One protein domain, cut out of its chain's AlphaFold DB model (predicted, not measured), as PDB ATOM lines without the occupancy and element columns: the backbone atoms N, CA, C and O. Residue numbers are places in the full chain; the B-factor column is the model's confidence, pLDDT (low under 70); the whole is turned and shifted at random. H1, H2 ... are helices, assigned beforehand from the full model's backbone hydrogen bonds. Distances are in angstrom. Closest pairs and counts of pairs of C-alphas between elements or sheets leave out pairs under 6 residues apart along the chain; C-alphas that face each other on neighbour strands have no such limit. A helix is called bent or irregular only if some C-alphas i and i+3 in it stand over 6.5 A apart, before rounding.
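What this domain is: This is residues 17 to 73 and 88 to 159 of the 163 residues of the protein "Type III secretion protein" of Burkholderia lata (strain ATCC 17760 / DSM 23089 / LMG 22485 / NCIMB 9086 / R18194 / 383) (UniProt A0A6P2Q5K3). A compact all-helix body is built round H2, which runs through the middle, with H5 crossing it on one side nearly at right angles, as an X, and H4b and H8 packed on its other side. The bent helix H4 makes an L whose other arm, H4a, reaches away toward one end of the longest axis; the short helices H1 and H6 meet near the first residues of H2, H7 packs on H5, and H9 and H10 make a small corner at the end of the printed part. The printed part has 129 residues with ten named helices, H1 to H10 in order along the chain, and no named strand. The class is all helix, the radius of gyration of the C-alphas is 13.8 A, and the C-alphas span 41 by 35 by 25 A, a rounded outline.

Where its parts are: Begin with the longest helix, H4, residues 51 to 71; find C-alpha 51 at (47.367, 39.850, 42.487). By its hydrogen bonds it was assigned as one helix, but it is bent: C-alphas 60 and 63 are 9.3 A apart. Its arms are H4a, residues 51 to 60, 14.4 A long from first to last C-alpha, and H4b, residues 63 to 71, 12.5 A long. Next find H2 at C-alpha 26, (39.856, 18.792, 26.269); from there it runs 21.8 A to C-alpha 40. H5, residues 95 to 108, is 20.1 A long, and H8, residues 143 to 149, is 9.8 A long. The shorter helices are H1, residues 19 to 23; H3, residues 42 to 45; H6, residues 118 to 122; H7, residues 133 to 137; H9, residues 151 to 154; and H10, residues 156 to 159, which ends with C-alpha 159 at (55.043, 14.902, 23.981).

How they stand to each other: Look first at H2, the hub, which touches three other helices. It touches H5 with 27 pairs of C-alphas within 8 A, the closest being those of Arg 34 and Ala 99, 4.4 A apart; their lines are only just about perpendicular, at 73 degrees. H2 touches H4b, closest at the C-alphas of Met 35 and Leu 69, 6.9 A apart, at a shallow tilt of 32 degrees, only just short of steep, the same way. With residues 36 to 40 alone H2 touches H8, closest at the C-alphas of Arg 36 and Gly 144, 6.2 A apart, at a steep tilt of 41 degrees, opposite ways. The helix packing is only just mostly crossed, with one shallow tilt among these three pairs. H4a and H4b stand about perpendicular at 78 degrees and only just touch, only at the corner, with 3 pairs of C-alphas within 8 A, the closest being those of Ala 58 and Cys 66, 6.3 A apart. H2 and H4a are close but not clearly touching, with the C-alphas of Arg 31 and Trp 60 closest at 6.8 A. Farther out, H1 touches H6 at the C-alphas of Ala 22 and Met 118, 5.2 A apart, and H7 touches H5 at those of Ile 135 and Met 105, 6.5 A apart. H9 only just touches H4b, with 3 pairs of C-alphas within 8 A, the closest being those of Leu 154 and Ala 68, 7.1 A apart. H9 and H10 touch only at the corner, with the C-alphas of Pro 152 and Ser 159 closest at 4.3 A. H3 touches no helix. In the backbones of H2, H4a, H4b, H5, H6 and H8, every O i to N i+4 pair is within hydrogen-bond range. In H1 and in H7 this holds for 0 of 1 pairs, while 2 of 2 O i to N i+3 pairs are within range; H3, H9 and H10 are too short for an O i to N i+4 pair.

The domain as a whole: The two C-alphas farthest apart are those of Asp 50 and Ala 115, at 41.9 A. Residues 74 to 87 are not printed, and C-alphas 73 and 88 stand 24.7 A apart across this cut, which falls in the link from H4 to H5. Of the links that are printed whole, none is long. The mean pLDDT of the printed part is 90.8, and of the printed residues residue 73 is under 70.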
ATOM      1  N   ARG A  17      50.522  18.219  13.012       83.88
ATOM      2  CA  ARG A  17      50.783  18.502  14.438       83.88
ATOM      3  C   ARG A  17      49.646  19.271  15.126       83.88
ATOM      4  O   ARG A  17      49.346  19.002  16.283       83.88
ATOM      5  N   ALA A  18      49.035  20.225  14.429       87.25
ATOM      6  CA  ALA A  18      47.929  21.013  14.962       87.25
ATOM      7  C   ALA A  18      46.631  20.199  15.097       87.25
ATOM      8  O   ALA A  18      45.895  20.396  16.057       87.25
ATOM      9  N   ASP A  19      46.367  19.249  14.197       89.56
ATOM     10  CA  ASP A  19      45.194  18.372  14.282       89.56
ATOM     11  C   ASP A  19      45.302  17.371  15.448       89.56
ATOM     12  O   ASP A  19      44.296  17.018  16.065       89.56
ATOM     13  N   ARG A  20      46.528  17.000  15.851       91.94
ATOM     14  CA  ARG A  20      46.787  16.152  17.035       91.94
ATOM     15  C   ARG A  20      46.368  16.778  18.360       91.94
ATOM     16  O   ARG A  20      46.187  16.064  19.341       91.94
ATOM     17  N   LEU A  21      46.119  18.087  18.391       93.81
ATOM     18  CA  LEU A  21      45.524  18.757  19.549       93.81
ATOM     19  C   LEU A  21      44.143  18.209  19.915       93.81
ATOM     20  O   LEU A  21      43.745  18.307  21.075       93.81
ATOM     21  N   ALA A  22      43.418  17.627  18.957       93.94
ATOM     22  CA  ALA A  22      42.129  16.995  19.215       93.94
ATOM     23  C   ALA A  22      42.245  15.676  20.003       93.94
ATOM     24  O   ALA A  22      41.233  15.187  20.498       93.94
ATOM     25  N   ALA A  23      43.451  15.110  20.120       93.69
ATOM     26  CA  ALA A  23      43.724  13.915  20.918       93.69
ATOM     27  C   ALA A  23      44.148  14.234  22.366       93.69
ATOM     28  O   ALA A  23      44.225  13.324  23.189       93.69
ATOM     29  N   LEU A  24      44.419  15.504  22.692       94.81
ATOM     30  CA  LEU A  24      44.689  15.928  24.067       94.81
ATOM     31  C   LEU A  24      43.414  15.871  24.926       94.81
ATOM     32  O   LEU A  24      42.301  15.991  24.400       94.81
ATOM     33  N   PRO A  25      43.547  15.787  26.265       95.25
ATOM     34  CA  PRO A  25      42.445  16.105  27.161       95.25
ATOM     35  C   PRO A  25      41.852  17.471  26.811       95.25
ATOM     36  O   PRO A  25      42.573  18.452  26.639       95.25
ATOM     37  N   VAL A  26      40.524  17.569  26.746       95.38
ATOM     38  CA  VAL A  26      39.856  18.792  26.269       95.38
ATOM     39  C   VAL A  26      40.271  20.047  27.048       95.38
ATOM     40  O   VAL A  26      40.408  21.119  26.465       95.38
ATOM     41  N   ALA A  27      40.537  19.918  28.351       94.88
ATOM     42  CA  ALA A  27      41.013  21.018  29.185       94.88
ATOM     43  C   ALA A  27      42.380  21.562  28.730       94.88
ATOM     44  O   ALA A  27      42.594  22.775  28.758       94.88
ATOM     45  N   ASP A  28      43.273  20.688  28.265       95.88
ATOM     46  CA  ASP A  28      44.599  21.038  27.754       95.88
ATOM     47  C   ASP A  28      44.504  21.729  26.391       95.88
ATOM     48  O   ASP A  28      45.148  22.759  26.164       95.88
ATOM     49  N   THR A  29      43.621  21.249  25.511       96.56
ATOM     50  CA  THR A  29      43.345  21.933  24.243       96.56
ATOM     51  C   THR A  29      42.749  23.320  24.484       96.56
ATOM     52  O   THR A  29      43.222  24.300  23.909       96.56
ATOM     53  N   LEU A  30      41.766  23.452  25.383       97.44
ATOM     54  CA  LEU A  30      41.187  24.752  25.744       97.44
ATOM     55  C   LEU A  30      42.225  25.687  26.384       97.44
ATOM     56  O   LEU A  30      42.228  26.883  26.090       97.44
ATOM     57  N   ARG A  31      43.142  25.163  27.213       96.88
ATOM     58  CA  ARG A  31      44.282  25.924  27.751       96.88
ATOM     59  C   ARG A  31      45.128  26.516  26.625       96.88
ATOM     60  O   ARG A  31      45.430  27.708  26.666       96.88
ATOM     61  N   LEU A  32      45.473  25.725  25.610       96.31
ATOM     62  CA  LEU A  32      46.254  26.202  24.466       96.31
ATOM     63  C   LEU A  32      45.519  27.292  23.672       96.31
ATOM     64  O   LEU A  32      46.123  28.302  23.309       96.31
ATOM     65  N   LEU A  33      44.216  27.116  23.432       97.44
ATOM     66  CA  LEU A  33      43.402  28.135  22.765       97.44
ATOM     67  C   LEU A  33      43.412  29.445  23.563       97.44
ATOM     68  O   LEU A  33      43.636  30.513  22.998       97.44
ATOM     69  N   ARG A  34      43.285  29.373  24.893       97.94
ATOM     70  CA  ARG A  34      43.384  30.567  25.742       97.94
ATOM     71  C   ARG A  34      44.749  31.239  25.614       97.94
ATOM     72  O   ARG A  34      44.817  32.452  25.439       97.94
ATOM     73  N   MET A  35      45.834  30.462  25.629       96.00
ATOM     74  CA  MET A  35      47.188  30.989  25.424       96.00
ATOM     75  C   MET A  35      47.333  31.712  24.077       96.00
ATOM     76  O   MET A  35      47.944  32.780  24.036       96.00
ATOM     77  N   ARG A  36      46.735  31.196  22.992       94.75
ATOM     78  CA  ARG A  36      46.757  31.852  21.671       94.75
ATOM     79  C   ARG A  36      46.141  33.250  21.715       94.75
ATOM     80  O   ARG A  36      46.751  34.184  21.189       94.75
ATOM     81  N   ALA A  37      44.973  33.402  22.336       94.38
ATOM     82  CA  ALA A  37      44.319  34.704  22.469       94.38
ATOM     83  C   ALA A  37      45.133  35.664  23.349       94.38
ATOM     84  O   ALA A  37      45.347  36.824  22.992       94.38
ATOM     85  N   LEU A  38      45.648  35.160  24.473       93.56
ATOM     86  CA  LEU A  38      46.447  35.924  25.430       93.56
ATOM     87  C   LEU A  38      47.753  36.451  24.814       93.56
ATOM     88  O   LEU A  38      48.099  37.609  25.041       93.56
ATOM     89  N   LEU A  39      48.430  35.662  23.973       89.94
ATOM     90  CA  LEU A  39      49.613  36.110  23.222       89.94
ATOM     91  C   LEU A  39      49.309  37.301  22.313       89.94
ATOM     92  O   LEU A  39      50.022  38.306  22.343       89.94
ATOM     93  N   CYS A  40      48.193  37.239  21.579       88.12
ATOM     94  CA  CYS A  40      47.752  38.345  20.730       88.12
ATOM     95  C   CYS A  40      47.488  39.626  21.541       88.12
ATOM     96  O   CYS A  40      47.662  40.738  21.042       88.12
ATOM     97  N   ARG A  41      47.072  39.472  22.804       88.06
ATOM     98  CA  ARG A  41      46.703  40.553  23.725       88.06
ATOM     99  C   ARG A  41      47.779  40.848  24.773       88.06
ATOM    100  O   ARG A  41      47.503  41.523  25.763       88.06
ATOM    101  N   ARG A  42      49.030  40.428  24.546       85.19
ATOM    102  CA  ARG A  42      50.151  40.620  25.490       85.19
ATOM    103  C   ARG A  42      50.368  42.074  25.920       85.19
ATOM    104  O   ARG A  42      50.800  42.330  27.035       85.19
ATOM    105  N   THR A  43      50.026  43.048  25.072       84.00
ATOM    106  CA  THR A  43      50.067  44.473  25.443       84.00
ATOM    107  C   THR A  43      49.101  44.813  26.572       84.00
ATOM    108  O   THR A  43      49.467  45.575  27.458       84.00
ATOM    109  N   GLU A  44      47.902  44.238  26.588       88.06
ATOM    110  CA  GLU A  44      46.968  44.411  27.699       88.06
ATOM    111  C   GLU A  44      47.472  43.684  28.952       88.06
ATOM    112  O   GLU A  44      47.525  44.282  30.025       88.06
ATOM    113  N   LEU A  45      47.958  42.446  28.797       88.62
ATOM    114  CA  LEU A  45      48.502  41.644  29.899       88.62
ATOM    115  C   LEU A  45      49.715  42.274  30.589       88.62
ATOM    116  O   LEU A  45      49.890  42.082  31.787       88.62
ATOM    117  N   ARG A  46      50.536  43.065  29.886       86.88
ATOM    118  CA  ARG A  46      51.656  43.798  30.508       86.88
ATOM    119  C   ARG A  46      51.213  44.739  31.632       86.88
ATOM    120  O   ARG A  46      52.017  45.057  32.501       86.88
ATOM    121  N   HIS A  47      49.949  45.158  31.633       88.00
ATOM    122  CA  HIS A  47      49.380  46.017  32.670       88.00
ATOM    123  C   HIS A  47      48.703  45.219  33.801       88.00
ATOM    124  O   HIS A  47      48.325  45.799  34.816       88.00
ATOM    125  N   TRP A  48      48.570  43.895  33.667       92.44
ATOM    126  CA  TRP A  48      47.975  42.994  34.663       92.44
ATOM    127  C   TRP A  48      48.996  42.601  35.739       92.44
ATOM    128  O   TRP A  48      49.449  41.460  35.821       92.44
ATOM    129  N   ILE A  49      49.389  43.574  36.560       89.56
ATOM    130  CA  ILE A  49      50.435  43.406  37.584       89.56
ATOM    131  C   ILE A  49      49.883  43.041  38.967       89.56
ATOM    132  O   ILE A  49      50.614  42.543  39.830       89.56
ATOM    133  N   ASP A  50      48.594  43.288  39.200       95.25
ATOM    134  CA  ASP A  50      47.972  43.052  40.493       95.25
ATOM    135  C   ASP A  50      47.772  41.553  40.768       95.25
ATOM    136  O   ASP A  50      47.892  40.679  39.903       95.25
ATOM    137  N   ARG A  51      47.517  41.235  42.037       95.81
ATOM    138  CA  ARG A  51      47.367  39.850  42.487       95.81
ATOM    139  C   ARG A  51      46.139  39.170  41.875       95.81
ATOM    140  O   ARG A  51      46.259  38.025  41.449       95.81
ATOM    141  N   ALA A  52      45.002  39.860  41.806       95.31
ATOM    142  CA  ALA A  52      43.754  39.276  41.324       95.31
ATOM    143  C   ALA A  52      43.841  38.941  39.829       95.31
ATOM    144  O   ALA A  52      43.391  37.880  39.400       95.31
ATOM    145  N   SER A  53      44.486  39.801  39.041       93.56
ATOM    146  CA  SER A  53      44.753  39.544  37.625       93.56
ATOM    147  C   SER A  53      45.679  38.341  37.416       93.56
ATOM    148  O   SER A  53      45.413  37.505  36.551       93.56
ATOM    149  N   ARG A  54      46.728  38.189  38.238       93.62
ATOM    150  CA  ARG A  54      47.628  37.019  38.186       93.62
ATOM    151  C   ARG A  54      46.932  35.719  38.586       93.62
ATOM    152  O   ARG A  54      47.139  34.698  37.934       93.62
ATOM    153  N   GLU A  55      46.098  35.753  39.623       95.94
ATOM    154  CA  GLU A  55      45.285  34.605  40.048       95.94
ATOM    155  C   GLU A  55      44.274  34.212  38.963       95.94
ATOM    156  O   GLU A  55      44.145  33.032  38.640       95.94
ATOM    157  N   ARG A  56      43.624  35.193  38.325       95.75
ATOM    158  CA  ARG A  56      42.716  34.958  37.194       95.75
ATOM    159  C   ARG A  56      43.438  34.335  35.996       95.75
ATOM    160  O   ARG A  56      42.946  33.354  35.447       95.75
ATOM    161  N   LEU A  57      44.615  34.850  35.628       95.56
ATOM    162  CA  LEU A  57      45.432  34.284  34.551       95.56
ATOM    163  C   LEU A  57      45.812  32.825  34.850       95.56
ATOM    164  O   LEU A  57      45.610  31.952  34.007       95.56
ATOM    165  N   ALA A  58      46.280  32.540  36.067       95.94
ATOM    166  CA  ALA A  58      46.576  31.176  36.500       95.94
ATOM    167  C   ALA A  58      45.327  30.277  36.509       95.94
ATOM    168  O   ALA A  58      45.427  29.100  36.180       95.94
ATOM    169  N   GLY A  59      44.147  30.818  36.814       96.75
ATOM    170  CA  GLY A  59      42.881  30.091  36.703       96.75
ATOM    171  C   GLY A  59      42.527  29.684  35.267       96.75
ATOM    172  O   GLY A  59      41.894  28.654  35.060       96.75
ATOM    173  N   TRP A  60      42.955  30.453  34.262       97.12
ATOM    174  CA  TRP A  60      42.668  30.159  32.854       97.12
ATOM    175  C   TRP A  60      43.639  29.176  32.207       97.12
ATOM    176  O   TRP A  60      43.216  28.354  31.389       97.12
ATOM    177  N   ILE A  61      44.932  29.289  32.524       96.00
ATOM    178  CA  ILE A  61      45.996  28.542  31.835       96.00
ATOM    179  C   ILE A  61      46.921  27.759  32.773       96.00
ATOM    180  O   ILE A  61      47.870  27.132  32.313       96.00
ATOM    181  N   GLY A  62      46.659  27.752  34.077       94.12
ATOM    182  CA  GLY A  62      47.522  27.110  35.066       94.12
ATOM    183  C   GLY A  62      48.871  27.815  35.240       94.12
ATOM    184  O   GLY A  62      49.266  28.687  34.465       94.12
ATOM    185  N   ALA A  63      49.614  27.417  36.274       91.06
ATOM    186  CA  ALA A  63      50.924  28.001  36.563       91.06
ATOM    187  C   ALA A  63      51.937  27.761  35.430       91.06
ATOM    188  O   ALA A  63      52.709  28.658  35.095       91.06
ATOM    189  N   ASP A  64      51.921  26.577  34.818       88.31
ATOM    190  CA  ASP A  64      52.858  26.244  33.743       88.31
ATOM    191  C   ASP A  64      52.507  26.949  32.430       88.31
ATOM    192  O   ASP A  64      53.409  27.418  31.737       88.31
ATOM    193  N   GLY A  65      51.216  27.157  32.147       90.56
ATOM    194  CA  GLY A  65      50.788  28.030  31.054       90.56
ATOM    195  C   GLY A  65      51.246  29.473  31.264       90.56
ATOM    196  O   GLY A  65      51.757  30.082  30.326       90.56
ATOM    197  N   CYS A  66      51.157  30.005  32.491       91.94
ATOM    198  CA  CYS A  66      51.688  31.336  32.815       91.94
ATOM    199  C   CYS A  66      53.200  31.431  32.566       91.94
ATOM    200  O   CYS A  66      53.659  32.386  31.939       91.94
ATOM    201  N   LYS A  67      53.978  30.440  33.027       89.50
ATOM    202  CA  LYS A  67      55.432  30.389  32.793       89.50
ATOM    203  C   LYS A  67      55.750  30.328  31.302       89.50
ATOM    204  O   LYS A  67      56.625  31.048  30.834       89.50
ATOM    205  N   ALA A  68      55.035  29.491  30.557       87.56
ATOM    206  CA  ALA A  68      55.253  29.344  29.129       87.56
ATOM    207  C   ALA A  68      54.881  30.608  28.346       87.56
ATOM    208  O   ALA A  68      55.621  31.000  27.449       87.56
ATOM    209  N   LEU A  69      53.781  31.268  28.715       88.12
ATOM    210  CA  LEU A  69      53.367  32.541  28.132       88.12
ATOM    211  C   LEU A  69      54.430  33.626  28.353       88.12
ATOM    212  O   LEU A  69      54.752  34.354  27.422       88.12
ATOM    213  N   ALA A  70      55.010  33.694  29.555       86.38
ATOM    214  CA  ALA A  70      56.078  34.639  29.886       86.38
ATOM    215  C   ALA A  70      57.420  34.324  29.196       86.38
ATOM    216  O   ALA A  70      58.236  35.221  29.007       86.38
ATOM    217  N   ALA A  71      57.661  33.061  28.837       84.94
ATOM    218  CA  ALA A  71      58.881  32.627  28.157       84.94
ATOM    219  C   ALA A  71      58.840  32.831  26.633       84.94
ATOM    220  O   ALA A  71      59.863  32.650  25.966       84.94
ATOM    221  N   LEU A  72      57.675  33.152  26.062       78.62
ATOM    222  CA  LEU A  72      57.550  33.404  24.633       78.62
ATOM    223  C   LEU A  72      58.111  34.790  24.291       78.62
ATOM    224  O   LEU A  72      57.826  35.758  24.999       78.62
ATOM    225  N   PRO A  73      58.932  34.893  23.230       69.56
ATOM    226  CA  PRO A  73      59.581  36.142  22.884       69.56
ATOM    227  C   PRO A  73      58.536  37.180  22.499       69.56
ATOM    228  O   PRO A  73      57.552  36.880  21.819       69.56
ATOM    229  N   VAL A  88      36.589  43.915  23.793       89.62
ATOM    230  CA  VAL A  88      36.134  43.678  25.170       89.62
ATOM    231  C   VAL A  88      37.360  43.412  26.051       89.62
ATOM    232  O   VAL A  88      38.113  42.486  25.734       89.62
ATOM    233  N   PRO A  89      37.607  44.185  27.127       91.31
ATOM    234  CA  PRO A  89      38.767  43.991  27.998       91.31
ATOM    235  C   PRO A  89      38.838  42.568  28.561       91.31
ATOM    236  O   PRO A  89      37.811  41.999  28.927       91.31
ATOM    237  N   LEU A  90      40.047  42.018  28.709       93.44
ATOM    238  CA  LEU A  90      40.285  40.676  29.255       93.44
ATOM    239  C   LEU A  90      39.616  40.500  30.625       93.44
ATOM    240  O   LEU A  90      39.169  39.411  30.964       93.44
ATOM    241  N   ALA A  91      39.501  41.577  31.406       92.69
ATOM    242  CA  ALA A  91      38.928  41.547  32.751       92.69
ATOM    243  C   ALA A  91      37.427  41.212  32.748       92.69
ATOM    244  O   ALA A  91      36.895  40.782  33.770       92.69
ATOM    245  N   GLN A  92      36.760  41.411  31.609       94.44
ATOM    246  CA  GLN A  92      35.339  41.138  31.407       94.44
ATOM    247  C   GLN A  92      35.090  39.785  30.730       94.44
ATOM    248  O   GLN A  92      33.939  39.367  30.636       94.44
ATOM    249  N   LEU A  93      36.138  39.103  30.262       94.69
ATOM    250  CA  LEU A  93      36.013  37.827  29.571       94.69
ATOM    251  C   LEU A  93      36.069  36.647  30.542       94.69
ATOM    252  O   LEU A  93      36.815  36.644  31.527       94.69
ATOM    253  N   SER A  94      35.292  35.612  30.237       95.38
ATOM    254  CA  SER A  94      35.445  34.297  30.849       95.38
ATOM    255  C   SER A  94      36.594  33.519  30.195       95.38
ATOM    256  O   SER A  94      37.093  33.872  29.126       95.38
ATOM    257  N   GLY A  95      37.002  32.406  30.811       96.38
ATOM    258  CA  GLY A  95      37.980  31.512  30.189       96.38
ATOM    259  C   GLY A  95      37.493  30.943  28.851       96.38
ATOM    260  O   GLY A  95      38.308  30.697  27.962       96.38
ATOM    261  N   ASP A  96      36.188  30.749  28.681       96.88
ATOM    262  CA  ASP A  96      35.620  30.180  27.456       96.88
ATOM    263  C   ASP A  96      35.539  31.213  26.333       96.88
ATOM    264  O   ASP A  96      35.795  30.867  25.179       96.88
ATOM    265  N   ASP A  97      35.314  32.488  26.664       96.12
ATOM    266  CA  ASP A  97      35.415  33.584  25.694       96.12
ATOM    267  C   ASP A  97      36.844  33.701  25.152       96.12
ATOM    268  O   ASP A  97      37.056  33.817  23.947       96.12
ATOM    269  N   ILE A  98      37.846  33.588  26.028       96.62
ATOM    270  CA  ILE A  98      39.260  33.637  25.633       96.62
ATOM    271  C   ILE A  98      39.631  32.403  24.792       96.62
ATOM    272  O   ILE A  98      40.364  32.517  23.808       96.62
ATOM    273  N   ALA A  99      39.109  31.218  25.130       97.88
ATOM    274  CA  ALA A  99      39.297  30.019  24.311       97.88
ATOM    275  C   ALA A  99      38.653  30.176  22.921       97.88
ATOM    276  O   ALA A  99      39.239  29.768  21.918       97.88
ATOM    277  N   TRP A 100      37.476  30.803  22.849       97.25
ATOM    278  CA  TRP A 100      36.798  31.113  21.594       97.25
ATOM    279  C   TRP A 100      37.586  32.106  20.729       97.25
ATOM    280  O   TRP A 100      37.734  31.882  19.525       97.25
ATOM    281  N   GLU A 101      38.153  33.160  21.328       95.31
ATOM    282  CA  GLU A 101      39.056  34.082  20.628       95.31
ATOM    283  C   GLU A 101      40.253  33.328  20.024       95.31
ATOM    284  O   GLU A 101      40.564  33.488  18.842       95.31
ATOM    285  N   GLY A 102      40.879  32.437  20.799       95.75
ATOM    286  CA  GLY A 102      42.017  31.639  20.343       95.75
ATOM    287  C   GLY A 102      41.675  30.667  19.217       95.75
ATOM    288  O   GLY A 102      42.438  30.537  18.260       95.75
ATOM    289  N   TRP A 103      40.504  30.028  19.294       96.19
ATOM    290  CA  TRP A 103      39.972  29.193  18.215       96.19
ATOM    291  C   TRP A 103      39.825  29.986  16.917       96.19
ATOM    292  O   TRP A 103      40.313  29.562  15.870       96.19
ATOM    293  N   CYS A 104      39.192  31.160  16.984       94.69
ATOM    294  CA  CYS A 104      38.970  32.007  15.816       94.69
ATOM    295  C   CYS A 104      40.283  32.448  15.155       94.69
ATOM    296  O   CYS A 104      40.349  32.521  13.929       94.69
ATOM    297  N   MET A 105      41.327  32.719  15.947       93.25
ATOM    298  CA  MET A 105      42.653  33.055  15.420       93.25
ATOM    299  C   MET A 105      43.279  31.889  14.658       93.25
ATOM    300  O   MET A 105      43.699  32.063  13.517       93.25
ATOM    301  N   PHE A 106      43.298  30.696  15.249       93.88
ATOM    302  CA  PHE A 106      43.859  29.525  14.580       93.88
ATOM    303  C   PHE A 106      43.060  29.108  13.338       93.88
ATOM    304  O   PHE A 106      43.652  28.706  12.338       93.88
ATOM    305  N   GLU A 107      41.732  29.253  13.348       92.94
ATOM    306  CA  GLU A 107      40.934  29.045  12.136       92.94
ATOM    307  C   GLU A 107      41.260  30.063  11.043       92.94
ATOM    308  O   GLU A 107      41.382  29.687   9.876       92.94
ATOM    309  N   ARG A 108      41.430  31.344  11.397       91.31
ATOM    310  CA  ARG A 108      41.854  32.388  10.450       91.31
ATOM    311  C   ARG A 108      43.226  32.071   9.850       91.31
ATOM    312  O   ARG A 108      43.433  32.280   8.659       91.31
ATOM    313  N   GLU A 109      44.130  31.518  10.654       91.31
ATOM    314  CA  GLU A 109      45.463  31.054  10.243       91.31
ATOM    315  C   GLU A 109      45.445  29.728   9.472       91.31
ATOM    316  O   GLU A 109      46.484  29.311   8.964       91.31
ATOM    317  N   ARG A 110      44.283  29.067   9.367       91.75
ATOM    318  CA  ARG A 110      44.140  27.718   8.797       91.75
ATOM    319  C   ARG A 110      45.098  26.714   9.446       91.75
ATOM    320  O   ARG A 110      45.694  25.887   8.761       91.75
ATOM    321  N   ALA A 111      45.248  26.798  10.767       92.06
ATOM    322  CA  ALA A 111      46.183  25.966  11.517       92.06
ATOM    323  C   ALA A 111      45.864  24.463  11.430       92.06
ATOM    324  O   ALA A 111      46.768  23.648  11.566       92.06
ATOM    325  N   TRP A 112      44.602  24.105  11.189       90.31
ATOM    326  CA  TRP A 112      44.112  22.731  11.054       90.31
ATOM    327  C   TRP A 112      43.138  22.602   9.884       90.31
ATOM    328  O   TRP A 112      42.590  23.593   9.384       90.31
ATOM    329  N   ALA A 113      42.891  21.364   9.455       86.50
ATOM    330  CA  ALA A 113      41.972  21.092   8.359       86.50
ATOM    331  C   ALA A 113      40.510  21.441   8.739       86.50
ATOM    332  O   ALA A 113      40.040  21.043   9.807       86.50
ATOM    333  N   PRO A 114      39.721  22.100   7.861       83.56
ATOM    334  CA  PRO A 114      38.321  22.450   8.152       83.56
ATOM    335  C   PRO A 114      37.412  21.249   8.460       83.56
ATOM    336  O   PRO A 114      36.451  21.358   9.218       83.56
ATOM    337  N   ALA A 115      37.715  20.090   7.871       84.19
ATOM    338  CA  ALA A 115      37.024  18.825   8.117       84.19
ATOM    339  C   ALA A 115      37.834  17.870   9.019       84.19
ATOM    340  O   ALA A 115      37.544  16.676   9.057       84.19
ATOM    341  N   GLY A 116      38.848  18.390   9.716       88.81
ATOM    342  CA  GLY A 116      39.785  17.614  10.518       88.81
ATOM    343  C   GLY A 116      39.316  17.328  11.950       88.81
ATOM    344  O   GLY A 116      38.235  17.763  12.375       88.81
ATOM    345  N   PRO A 117      40.152  16.615  12.722       92.31
ATOM    346  CA  PRO A 117      39.905  16.252  14.114       92.31
ATOM    347  C   PRO A 117      39.493  17.392  15.041       92.31
ATOM    348  O   PRO A 117      38.690  17.188  15.953       92.31
ATOM    349  N   MET A 118      39.969  18.613  14.786       93.75
ATOM    350  CA  MET A 118      39.654  19.778  15.617       93.75
ATOM    351  C   MET A 118      38.154  20.101  15.693       93.75
ATOM    352  O   MET A 118      37.709  20.730  16.655       93.75
ATOM    353  N   ARG A 119      37.323  19.586  14.774       90.44
ATOM    354  CA  ARG A 119      35.856  19.653  14.899       90.44
ATOM    355  C   ARG A 119      35.322  19.014  16.185       90.44
ATOM    356  O   ARG A 119      34.282  19.445  16.670       90.44
ATOM    357  N   ILE A 120      36.028  18.039  16.759       90.94
ATOM    358  CA  ILE A 120      35.675  17.449  18.057       90.94
ATOM    359  C   ILE A 120      35.784  18.517  19.155       90.94
ATOM    360  O   ILE A 120      34.845  18.725  19.921       90.94
ATOM    361  N   VAL A 121      36.889  19.267  19.169       93.88
ATOM    362  CA  VAL A 121      37.160  20.345  20.136       93.88
ATOM    363  C   VAL A 121      36.140  21.477  20.009       93.88
ATOM    364  O   VAL A 121      35.723  22.048  21.017       93.88
ATOM    365  N   ARG A 122      35.649  21.758  18.791       93.06
ATOM    366  CA  ARG A 122      34.604  22.768  18.553       93.06
ATOM    367  C   ARG A 122      33.346  22.544  19.399       93.06
ATOM    368  O   ARG A 122      32.670  23.522  19.721       93.06
ATOM    369  N   HIS A 123      33.035  21.302  19.783       92.81
ATOM    370  CA  HIS A 123      31.878  20.988  20.627       92.81
ATOM    371  C   HIS A 123      32.023  21.430  22.088       92.81
ATOM    372  O   HIS A 123      30.997  21.583  22.753       92.81
ATOM    373  N   ALA A 124      33.254  21.637  22.567       94.62
ATOM    374  CA  ALA A 124      33.550  22.145  23.907       94.62
ATOM    375  C   ALA A 124      33.584  23.682  23.977       94.62
ATOM    376  O   ALA A 124      33.655  24.244  25.065       94.62
ATOM    377  N   LEU A 125      33.540  24.360  22.828       95.56
ATOM    378  CA  LEU A 125      33.518  25.817  22.735       95.56
ATOM    379  C   LEU A 125      32.080  26.360  22.694       95.56
ATOM    380  O   LEU A 125      31.167  25.646  22.258       95.56
ATOM    381  N   PRO A 126      31.874  27.643  23.052       93.38
ATOM    382  CA  PRO A 126      30.581  28.307  22.922       93.38
ATOM    383  C   PRO A 126      29.956  28.112  21.528       93.38
ATOM    384  O   PRO A 126      30.622  28.243  20.497       93.38
ATOM    385  N   ARG A 127      28.678  27.721  21.470       86.06
ATOM    386  CA  ARG A 127      28.011  27.355  20.204       86.06
ATOM    387  C   ARG A 127      27.471  28.568  19.455       86.06
ATOM    388  O   ARG A 127      27.720  28.672  18.259       86.06
ATOM    389  N   ASP A 128      26.836  29.486  20.177       85.62
ATOM    390  CA  ASP A 128      26.093  30.620  19.612       85.62
ATOM    391  C   ASP A 128      26.873  31.946  19.665       85.62
ATOM    392  O   ASP A 128      26.306  33.029  19.523       85.62
ATOM    393  N   THR A 129      28.191  31.876  19.868       86.38
ATOM    394  CA  THR A 129      29.053  33.059  19.937       86.38
ATOM    395  C   THR A 129      29.553  33.435  18.547       86.38
ATOM    396  O   THR A 129      30.174  32.630  17.850       86.38
ATOM    397  N   ALA A 130      29.305  34.680  18.138       89.31
ATOM    398  CA  ALA A 130      29.839  35.219  16.892       89.31
ATOM    399  C   ALA A 130      31.370  35.349  16.953       89.31
ATOM    400  O   ALA A 130      31.956  35.552  18.021       89.31
ATOM    401  N   ARG A 131      32.037  35.262  15.797       90.38
ATOM    402  CA  ARG A 131      33.471  35.565  15.708       90.38
ATOM    403  C   ARG A 131      33.697  37.050  16.042       90.38
ATOM    404  O   ARG A 131      33.064  37.895  15.405       90.38
ATOM    405  N   PRO A 132      34.595  37.394  16.983       88.81
ATOM    406  CA  PRO A 132      34.897  38.787  17.298       88.81
ATOM    407  C   PRO A 132      35.472  39.540  16.080       88.81
ATOM    408  O   PRO A 132      36.497  39.113  15.542       88.81
ATOM    409  N   PRO A 133      34.881  40.676  15.647       86.94
ATOM    410  CA  PRO A 133      35.308  41.396  14.436       86.94
ATOM    411  C   PRO A 133      36.758  41.887  14.469       86.94
ATOM    412  O   PRO A 133      37.397  42.069  13.431       86.94
ATOM    413  N   TRP A 134      37.295  42.105  15.670       86.00
ATOM    414  CA  TRP A 134      38.670  42.548  15.856       86.00
ATOM    415  C   TRP A 134      39.691  41.487  15.412       86.00
ATOM    416  O   TRP A 134      40.773  41.851  14.956       86.00
ATOM    417  N   ILE A 135      39.346  40.193  15.468       88.19
ATOM    418  CA  ILE A 135      40.251  39.093  15.093       88.19
ATOM    419  C   ILE A 135      40.591  39.136  13.608       88.19
ATOM    420  O   ILE A 135      41.729  38.859  13.245       88.19
ATOM    421  N   GLU A 136      39.652  39.537  12.750       84.50
ATOM    422  CA  GLU A 136      39.899  39.663  11.306       84.50
ATOM    423  C   GLU A 136      40.886  40.794  10.982       84.50
ATOM    424  O   GLU A 136      41.590  40.746   9.973       84.50
ATOM    425  N   ARG A 137      40.982  41.791  11.869       78.50
ATOM    426  CA  ARG A 137      41.874  42.951  11.732       78.50
ATOM    427  C   ARG A 137      43.159  42.833  12.541       78.50
ATOM    428  O   ARG A 137      44.058  43.649  12.353       78.50
ATOM    429  N   ALA A 138      43.269  41.836  13.419       78.00
ATOM    430  CA  ALA A 138      44.497  41.577  14.154       78.00
ATOM    431  C   ALA A 138      45.649  41.344  13.166       78.00
ATOM    432  O   ALA A 138      45.479  40.649  12.153       78.00
ATOM    433  N   ALA A 139      46.813  41.929  13.455       74.12
ATOM    434  CA  ALA A 139      47.998  41.764  12.625       74.12
ATOM    435  C   ALA A 139      48.321  40.273  12.467       74.12
ATOM    436  O   ALA A 139      48.309  39.521  13.444       74.12
ATOM    437  N   VAL A 140      48.609  39.851  11.235       72.81
ATOM    438  CA  VAL A 140      49.132  38.504  11.000       72.81
ATOM    439  C   VAL A 140      50.495  38.434  11.674       72.81
ATOM    440  O   VAL A 140      51.380  39.241  11.390       72.81
ATOM    441  N   ASN A 141      50.649  37.497  12.599       75.44
ATOM    442  CA  ASN A 141      51.887  37.290  13.326       75.44
ATOM    443  C   ASN A 141      52.195  35.794  13.432       75.44
ATOM    444  O   ASN A 141      51.358  34.942  13.140       75.44
ATOM    445  N   ALA A 142      53.426  35.480  13.824       80.31
ATOM    446  CA  ALA A 142      53.880  34.103  13.955       80.31
ATOM    447  C   ALA A 142      53.530  33.485  15.322       80.31
ATOM    448  O   ALA A 142      54.023  32.398  15.623       80.31
ATOM    449  N   ASP A 143      52.719  34.140  16.164       85.38
ATOM    450  CA  ASP A 143      52.485  33.705  17.548       85.38
ATOM    451  C   ASP A 143      51.805  32.332  17.587       85.38
ATOM    452  O   ASP A 143      52.207  31.472  18.369       85.38
ATOM    453  N   GLY A 144      50.820  32.094  16.712       88.38
ATOM    454  CA  GLY A 144      50.139  30.802  16.604       88.38
ATOM    455  C   GLY A 144      51.092  29.675  16.203       88.38
ATOM    456  O   GLY A 144      51.185  28.665  16.900       88.38
ATOM    457  N   ALA A 145      51.873  29.876  15.140       89.56
ATOM    458  CA  ALA A 145      52.881  28.909  14.700       89.56
ATOM    459  C   ALA A 145      53.963  28.663  15.769       89.56
ATOM    460  O   ALA A 145      54.340  27.518  16.021       89.56
ATOM    461  N   THR A 146      54.422  29.722  16.442       89.56
ATOM    462  CA  THR A 146      55.408  29.640  17.530       89.56
ATOM    463  C   THR A 146      54.851  28.851  18.710       89.56
ATOM    464  O   THR A 146      55.539  27.988  19.252       89.56
ATOM    465  N   LEU A 147      53.595  29.088  19.086       91.06
ATOM    466  CA  LEU A 147      52.928  28.354  20.154       91.06
ATOM    467  C   LEU A 147      52.799  26.860  19.810       91.06
ATOM    468  O   LEU A 147      53.137  26.009  20.633       91.06
ATOM    469  N   LEU A 148      52.398  26.532  18.576       92.00
ATOM    470  CA  LEU A 148      52.302  25.147  18.096       92.00
ATOM    471  C   LEU A 148      53.666  24.438  18.035       92.00
ATOM    472  O   LEU A 148      53.759  23.237  18.289       92.00
ATOM    473  N   ALA A 149      54.747  25.164  17.746       90.69
ATOM    474  CA  ALA A 149      56.103  24.612  17.781       90.69
ATOM    475  C   ALA A 149      56.564  24.234  19.203       90.69
ATOM    476  O   ALA A 149      57.504  23.456  19.359       90.69
ATOM    477  N   ARG A 150      55.905  24.751  20.249       89.25
ATOM    478  CA  ARG A 150      56.245  24.506  21.660       89.25
ATOM    479  C   ARG A 150      55.403  23.415  22.320       89.25
ATOM    480  O   ARG A 150      55.614  23.149  23.500       89.25
ATOM    481  N   LEU A 151      54.495  22.761  21.590       91.38
ATOM    482  CA  LEU A 151      53.588  21.746  22.145       91.38
ATOM    483  C   LEU A 151      54.283  20.644  22.960       91.38
ATOM    484  O   LEU A 151      53.831  20.417  24.082       91.38
ATOM    485  N   PRO A 152      55.404  20.035  22.512       90.44
ATOM    486  CA  PRO A 152      56.097  19.032  23.325       90.44
ATOM    487  C   PRO A 152      56.570  19.566  24.686       90.44
ATOM    488  O   PRO A 152      56.625  18.820  25.655       90.44
ATOM    489  N   SER A 153      56.917  20.854  24.772       89.00
ATOM    490  CA  SER A 153      57.344  21.489  26.025       89.00
ATOM    491  C   SER A 153      56.173  21.942  26.899       89.00
ATOM    492  O   SER A 153      56.332  22.042  28.110       89.00
ATOM    493  N   LEU A 154      55.024  22.262  26.297       89.19
ATOM    494  CA  LEU A 154      53.808  22.692  27.004       89.19
ATOM    495  C   LEU A 154      53.024  21.527  27.609       89.19
ATOM    496  O   LEU A 154      52.294  21.719  28.581       89.19
ATOM    497  N   PHE A 155      53.152  20.356  26.995       91.06
ATOM    498  CA  PHE A 155      52.447  19.132  27.349       91.06
ATOM    499  C   PHE A 155      53.445  17.969  27.359       91.06
ATOM    500  O   PHE A 155      53.385  17.099  26.485       91.06
ATOM    501  N   PRO A 156      54.427  17.967  28.279       90.00
ATOM    502  CA  PRO A 156      55.490  16.964  28.291       90.00
ATOM    503  C   PRO A 156      54.951  15.534  28.429       90.00
ATOM    504  O   PRO A 156      55.457  14.624  27.771       90.00
ATOM    505  N   GLU A 157      53.879  15.342  29.200       91.69
ATOM    506  CA  GLU A 157      53.172  14.067  29.360       91.69
ATOM    507  C   GLU A 157      52.537  13.549  28.054       91.69
ATOM    508  O   GLU A 157      52.359  12.344  27.874       91.69
ATOM    509  N   TRP A 158      52.276  14.453  27.108       92.75
ATOM    510  CA  TRP A 158      51.712  14.173  25.788       92.75
ATOM    511  C   TRP A 158      52.718  14.404  24.655       92.75
ATOM    512  O   TRP A 158      52.340  14.441  23.487       92.75
ATOM    513  N   SER A 159      54.006  14.567  24.968       90.94
ATOM    514  CA  SER A 159      55.043  14.902  23.981       90.94
ATOM    515  C   SER A 159      55.133  13.896  22.828       90.94
ATOM    516  O   SER A 159      55.398  14.292  21.694       90.94
TER     517      SER A 159